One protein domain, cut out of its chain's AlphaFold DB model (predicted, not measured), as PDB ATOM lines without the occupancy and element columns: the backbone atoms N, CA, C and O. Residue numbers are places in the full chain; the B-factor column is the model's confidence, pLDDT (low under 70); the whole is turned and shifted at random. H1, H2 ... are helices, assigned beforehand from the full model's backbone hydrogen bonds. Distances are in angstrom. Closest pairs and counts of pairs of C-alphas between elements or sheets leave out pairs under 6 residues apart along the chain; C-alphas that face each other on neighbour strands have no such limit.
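AT A GLANCE: This is residues 147 to 164 and 171 to 202 of the 370 residues of the protein "TBP-associated factor 4" of Candida parapsilosis (strain CDC 317 / ATCC MYA-4646) (UniProt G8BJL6). A short helix, H1, and a long one, H2, meet near the first residues of each and make a corner like an L, with most of H2 sticking out as a long arm. The printed part has 50 residues, with two named helices, H1 then H2, and no named strand; its class is all helix. The whole is extended, with a radius of gyration of the C-alphas of 17.0 A and spans of 54 by 22 by 14 A.

IN THESE COORDINATES: H1 is residues 147 to 159, 18.7 A from first to last C-alpha, beginning with C-alpha 147 at (230.339, 183.700, 154.107). H2 is residues 171 to 200, 42.6 A long, from C-alpha 171 at (240.923, 187.933, 160.348) to C-alpha 200 at (237.994, 150.599, 180.571).

HOW THE PARTS SIT: H1 and H2 only just touch, with 3 pairs of C-alphas within 8 A, through residues 149 to 150 of H1 and 173 to 177 of H2 alone. The closest C-alphas, those of Ala 150 and Leu 173, are 7.0 A apart. Their lines are about perpendicular, at 84 degrees. In H1 and H2 every O i to N i+4 pair is within hydrogen-bond range.

THE WHOLE: The two C-alphas farthest apart, those of Asn 163 and Gly 202, are 54.4 A apart. Residues 165 to 170 are not printed, and C-alphas 164 and 171 are 13.7 A apart across this cut. Residues 178 to 202, of which 178 to 200 belong to H2, stand free. Residues 199 to 202 have pLDDT under 70.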
ATOM      1  N   TYR A 147     231.565 183.018 154.531       89.62
ATOM      2  CA  TYR A 147     230.339 183.700 154.107       89.62
ATOM      3  C   TYR A 147     229.161 183.411 155.047       89.62
ATOM      4  O   TYR A 147     228.452 184.315 155.494       89.62
ATOM      5  N   HIS A 148     228.964 182.138 155.393       90.31
ATOM      6  CA  HIS A 148     227.894 181.736 156.307       90.31
ATOM      7  C   HIS A 148     228.175 182.181 157.740       90.31
ATOM      8  O   HIS A 148     227.249 182.576 158.450       90.31
ATOM      9  N   LEU A 149     229.447 182.164 158.142       90.06
ATOM     10  CA  LEU A 149     229.873 182.661 159.443       90.06
ATOM     11  C   LEU A 149     229.588 184.163 159.577       90.06
ATOM     12  O   LEU A 149     228.956 184.568 160.548       90.06
ATOM     13  N   ALA A 150     229.950 184.970 158.577       89.06
ATOM     14  CA  ALA A 150     229.674 186.404 158.560       89.06
ATOM     15  C   ALA A 150     228.170 186.714 158.600       89.06
ATOM     16  O   ALA A 150     227.737 187.592 159.347       89.06
ATOM     17  N   ALA A 151     227.348 185.966 157.854       90.38
ATOM     18  CA  ALA A 151     225.893 186.117 157.891       90.38
ATOM     19  C   ALA A 151     225.308 185.781 159.276       90.38
ATOM     20  O   ALA A 151     224.412 186.475 159.766       90.38
ATOM     21  N   PHE A 152     225.826 184.736 159.928       90.56
ATOM     22  CA  PHE A 152     225.409 184.346 161.272       90.56
ATOM     23  C   PHE A 152     225.856 185.362 162.330       90.56
ATOM     24  O   PHE A 152     225.026 185.807 163.124       90.56
ATOM     25  N   LEU A 153     227.123 185.792 162.310       88.69
ATOM     26  CA  LEU A 153     227.633 186.832 163.207       88.69
ATOM     27  C   LEU A 153     226.883 188.143 163.007       88.69
ATOM     28  O   LEU A 153     226.477 188.754 163.986       88.69
ATOM     29  N   GLY A 154     226.592 188.527 161.764       88.50
ATOM     30  CA  GLY A 154     225.769 189.695 161.466       88.50
ATOM     31  C   GLY A 154     224.365 189.599 162.068       88.50
ATOM     32  O   GLY A 154     223.830 190.594 162.550       88.50
ATOM     33  N   LYS A 155     223.761 188.403 162.105       90.25
ATOM     34  CA  LYS A 155     222.470 188.184 162.774       90.25
ATOM     35  C   LYS A 155     222.585 188.330 164.294       90.25
ATOM     36  O   LYS A 155     221.750 189.001 164.893       90.25
ATOM     37  N   VAL A 156     223.605 187.729 164.906       90.44
ATOM     38  CA  VAL A 156     223.846 187.798 166.359       90.44
ATOM     39  C   VAL A 156     224.192 189.227 166.791       90.44
ATOM     40  O   VAL A 156     223.612 189.754 167.738       90.44
ATOM     41  N   ALA A 157     225.055 189.911 166.050       90.19
ATOM     42  CA  ALA A 157     225.424 191.298 166.304       90.19
ATOM     43  C   ALA A 157     224.200 192.221 166.246       90.19
ATOM     44  O   ALA A 157     223.976 192.988 167.179       90.19
ATOM     45  N   LYS A 158     223.319 192.048 165.249       89.50
ATOM     46  CA  LYS A 158     222.036 192.769 165.182       89.50
ATOM     47  C   LYS A 158     221.152 192.526 166.405       89.50
ATOM     48  O   LYS A 158     220.559 193.474 166.908       89.50
ATOM     49  N   THR A 159     221.076 191.291 166.918       89.44
ATOM     50  CA  THR A 159     220.304 191.010 168.148       89.44
ATOM     51  C   THR A 159     220.884 191.689 169.386       89.44
ATOM     52  O   THR A 159     220.136 192.025 170.300       89.44
ATOM     53  N   HIS A 160     222.191 191.947 169.392       88.38
ATOM     54  CA  HIS A 160     222.895 192.650 170.463       88.38
ATOM     55  C   HIS A 160     223.128 194.142 170.166       88.38
ATOM     56  O   HIS A 160     223.887 194.782 170.885       88.38
ATOM     57  N   GLN A 161     222.472 194.704 169.140       87.50
ATOM     58  CA  GLN A 161     222.597 196.110 168.720       87.50
ATOM     59  C   GLN A 161     224.020 196.540 168.302       87.50
ATOM     60  O   GLN A 161     224.362 197.718 168.346       87.50
ATOM     61  N   ILE A 162     224.845 195.596 167.849       87.44
ATOM     62  CA  ILE A 162     226.185 195.849 167.313       87.44
ATOM     63  C   ILE A 162     226.099 195.880 165.782       87.44
ATOM     64  O   ILE A 162     225.740 194.889 165.145       87.44
ATOM     65  N   ASN A 163     226.447 197.019 165.182       77.31
ATOM     66  CA  ASN A 163     226.483 197.197 163.730       77.31
ATOM     67  C   ASN A 163     227.930 197.097 163.234       77.31
ATOM     68  O   ASN A 163     228.620 198.105 163.119       77.31
ATOM     69  N   GLN A 164     228.386 195.876 162.956       79.75
ATOM     70  CA  GLN A 164     229.712 195.611 162.392       79.75
ATOM     71  C   GLN A 164     229.581 194.831 161.079       79.75
ATOM     72  O   GLN A 164     228.742 193.934 160.956       79.75
ATOM     73  N   ASP A 171     240.091 188.450 159.258       84.44
ATOM     74  CA  ASP A 171     240.923 187.933 160.348       84.44
ATOM     75  C   ASP A 171     240.076 187.572 161.568       84.44
ATOM     76  O   ASP A 171     240.257 186.504 162.160       84.44
ATOM     77  N   MET A 172     239.072 188.392 161.889       85.88
ATOM     78  CA  MET A 172     238.081 188.063 162.910       85.88
ATOM     79  C   MET A 172     237.297 186.792 162.549       85.88
ATOM     80  O   MET A 172     237.078 185.939 163.413       85.88
ATOM     81  N   LEU A 173     236.903 186.617 161.282       87.75
ATOM     82  CA  LEU A 173     236.230 185.390 160.838       87.75
ATOM     83  C   LEU A 173     237.131 184.158 160.986       87.75
ATOM     84  O   LEU A 173     236.669 183.116 161.456       87.75
ATOM     85  N   ASN A 174     238.413 184.276 160.632       88.38
ATOM     86  CA  ASN A 174     239.389 183.198 160.793       88.38
ATOM     87  C   ASN A 174     239.603 182.848 162.271       88.38
ATOM     88  O   ASN A 174     239.628 181.667 162.623       88.38
ATOM     89  N   LEU A 175     239.675 183.852 163.147       89.69
ATOM     90  CA  LEU A 175     239.804 183.657 164.588       89.69
ATOM     91  C   LEU A 175     238.591 182.921 165.167       89.69
ATOM     92  O   LEU A 175     238.745 181.940 165.895       89.69
ATOM     93  N   VAL A 176     237.380 183.360 164.819       90.56
ATOM     94  CA  VAL A 176     236.138 182.721 165.275       90.56
ATOM     95  C   VAL A 176     236.028 181.299 164.727       90.56
ATOM     96  O   VAL A 176     235.657 180.380 165.458       90.56
ATOM     97  N   SER A 177     236.400 181.083 163.465       91.81
ATOM     98  CA  SER A 177     236.450 179.746 162.874       91.81
ATOM     99  C   SER A 177     237.431 178.829 163.619       91.81
ATOM    100  O   SER A 177     237.073 177.692 163.925       91.81
ATOM    101  N   GLY A 178     238.632 179.313 163.950       91.19
ATOM    102  CA  GLY A 178     239.633 178.555 164.710       91.19
ATOM    103  C   GLY A 178     239.218 178.289 166.162       91.19
ATOM    104  O   GLY A 178     239.477 177.212 166.707       91.19
ATOM    105  N   ALA A 179     238.499 179.225 166.785       91.38
ATOM    106  CA  ALA A 179     237.909 179.025 168.105       91.38
ATOM    107  C   ALA A 179     236.847 177.912 168.080       91.38
ATOM    108  O   ALA A 179     236.865 177.028 168.937       91.38
ATOM    109  N   CYS A 180     235.973 177.898 167.069       90.94
ATOM    110  CA  CYS A 180     234.978 176.840 166.868       90.94
ATOM    111  C   CYS A 180     235.620 175.472 166.589       90.94
ATOM    112  O   CYS A 180     235.150 174.456 167.103       90.94
ATOM    113  N   GLU A 181     236.702 175.433 165.811       92.00
ATOM    114  CA  GLU A 181     237.469 174.209 165.572       92.00
ATOM    115  C   GLU A 181     238.054 173.662 166.879       92.00
ATOM    116  O   GLU A 181     237.842 172.497 167.223       92.00
ATOM    117  N   THR A 182     238.721 174.522 167.653       92.25
ATOM    118  CA  THR A 182     239.298 174.160 168.955       92.25
ATOM    119  C   THR A 182     238.215 173.678 169.919       92.25
ATOM    120  O   THR A 182     238.394 172.688 170.629       92.25
ATOM    121  N   TRP A 183     237.060 174.339 169.912       90.94
ATOM    122  CA  TRP A 183     235.904 173.972 170.717       90.94
ATOM    123  C   TRP A 183     235.368 172.573 170.372       90.94
ATOM    124  O   TRP A 183     235.234 171.718 171.253       90.94
ATOM    125  N   ILE A 184     235.158 172.276 169.085       91.44
ATOM    126  CA  ILE A 184     234.729 170.946 168.628       91.44
ATOM    127  C   ILE A 184     235.800 169.890 168.932       91.44
ATOM    128  O   ILE A 184     235.465 168.790 169.378       91.44
ATOM    129  N   ALA A 185     237.084 170.213 168.765       92.25
ATOM    130  CA  ALA A 185     238.190 169.316 169.091       92.25
ATOM    131  C   ALA A 185     238.225 168.959 170.587       92.25
ATOM    132  O   ALA A 185     238.468 167.801 170.954       92.25
ATOM    133  N   GLN A 186     237.917 169.916 171.464       91.31
ATOM    134  CA  GLN A 186     237.780 169.678 172.899       91.31
ATOM    135  C   GLN A 186     236.574 168.785 173.215       91.31
ATOM    136  O   GLN A 186     236.709 167.842 174.000       91.31
ATOM    137  N   ILE A 187     235.418 169.020 172.585       90.38
ATOM    138  CA  ILE A 187     234.226 168.169 172.744       90.38
ATOM    139  C   ILE A 187     234.518 166.741 172.278       90.38
ATOM    140  O   ILE A 187     234.222 165.788 173.001       90.38
ATOM    141  N   ALA A 188     235.144 166.578 171.114       90.38
ATOM    142  CA  ALA A 188     235.525 165.274 170.584       90.38
ATOM    143  C   ALA A 188     236.499 164.555 171.528       90.38
ATOM    144  O   ALA A 188     236.301 163.384 171.854       90.38
ATOM    145  N   SER A 189     237.505 165.264 172.042       91.12
ATOM    146  CA  SER A 189     238.472 164.717 173.000       91.12
ATOM    147  C   SER A 189     237.803 164.269 174.303       91.12
ATOM    148  O   SER A 189     238.067 163.164 174.794       91.12
ATOM    149  N   LYS A 190     236.880 165.074 174.844       89.00
ATOM    150  CA  LYS A 190     236.072 164.718 176.022       89.00
ATOM    151  C   LYS A 190     235.182 163.508 175.740       89.00
ATOM    152  O   LYS A 190     235.181 162.563 176.528       89.00
ATOM    153  N   ALA A 191     234.497 163.473 174.598       87.69
ATOM    154  CA  ALA A 191     233.649 162.354 174.193       87.69
ATOM    155  C   ALA A 191     234.454 161.052 174.035       87.69
ATOM    156  O   ALA A 191     234.039 160.002 174.527       87.69
ATOM    157  N   ILE A 192     235.643 161.109 173.426       87.75
ATOM    158  CA  ILE A 192     236.561 159.965 173.319       87.75
ATOM    159  C   ILE A 192     237.021 159.517 174.705       87.75
ATOM    160  O   ILE A 192     237.062 158.317 174.976       87.75
ATOM    161  N   THR A 193     237.340 160.455 175.595       87.50
ATOM    162  CA  THR A 193     237.764 160.160 176.970       87.50
ATOM    163  C   THR A 193     236.653 159.460 177.749       87.50
ATOM    164  O   THR A 193     236.892 158.397 178.321       87.50
ATOM    165  N   ILE A 194     235.418 159.962 177.686       83.94
ATOM    166  CA  ILE A 194     234.236 159.331 178.291       83.94
ATOM    167  C   ILE A 194     233.992 157.946 177.676       83.94
ATOM    168  O   ILE A 194     233.816 156.968 178.405       83.94
ATOM    169  N   SER A 195     234.071 157.822 176.348       82.06
ATOM    170  CA  SER A 195     233.910 156.538 175.657       82.06
ATOM    171  C   SER A 195     234.981 155.527 176.082       82.06
ATOM    172  O   SER A 195     234.679 154.357 176.329       82.06
ATOM    173  N   ARG A 196     236.236 155.970 176.242       77.62
ATOM    174  CA  ARG A 196     237.342 155.152 176.759       77.62
ATOM    175  C   ARG A 196     237.124 154.774 178.221       77.62
ATOM    176  O   ARG A 196     237.330 153.610 178.550       77.62
ATOM    177  N   HIS A 197     236.676 155.687 179.081       76.00
ATOM    178  CA  HIS A 197     236.357 155.384 180.481       76.00
ATOM    179  C   HIS A 197     235.226 154.361 180.605       76.00
ATOM    180  O   HIS A 197     235.352 153.406 181.372       76.00
ATOM    181  N   ARG A 198     234.178 154.482 179.781       73.81
ATOM    182  CA  ARG A 198     233.097 153.493 179.703       73.81
ATOM    183  C   ARG A 198     233.625 152.102 179.332       73.81
ATOM    184  O   ARG A 198     233.213 151.117 179.934       73.81
ATOM    185  N   ARG A 199     234.557 152.007 178.375       66.44
ATOM    186  CA  ARG A 199     235.165 150.729 177.939       66.44
ATOM    187  C   ARG A 199     236.151 150.154 178.961       66.44
ATOM    188  O   ARG A 199     236.154 148.949 179.206       66.44
ATOM    189  N   ARG A 200     236.971 151.004 179.588       58.62
ATOM    190  CA  ARG A 200     237.994 150.599 180.571       58.62
ATOM    191  C   ARG A 200     237.401 150.038 181.866       58.62
ATOM    192  O   ARG A 200     238.092 149.305 182.563       58.62
ATOM    193  N   GLY A 201     236.131 150.319 182.163       54.66
ATOM    194  CA  GLY A 201     235.417 149.697 183.282       54.66
ATOM    195  C   GLY A 201     235.043 148.221 183.074       54.66
ATOM    196  O   GLY A 201     234.690 147.557 184.048       54.66
ATOM    197  N   GLY A 202     235.113 147.698 181.839       53.81
ATOM    198  CA  GLY A 202     234.580 146.372 181.499       53.81
ATOM    199  C   GLY A 202     235.507 145.432 180.729       53.81
ATOM    200  O   GLY A 202     235.308 144.227 180.813       53.81
TER     201      GLY A 202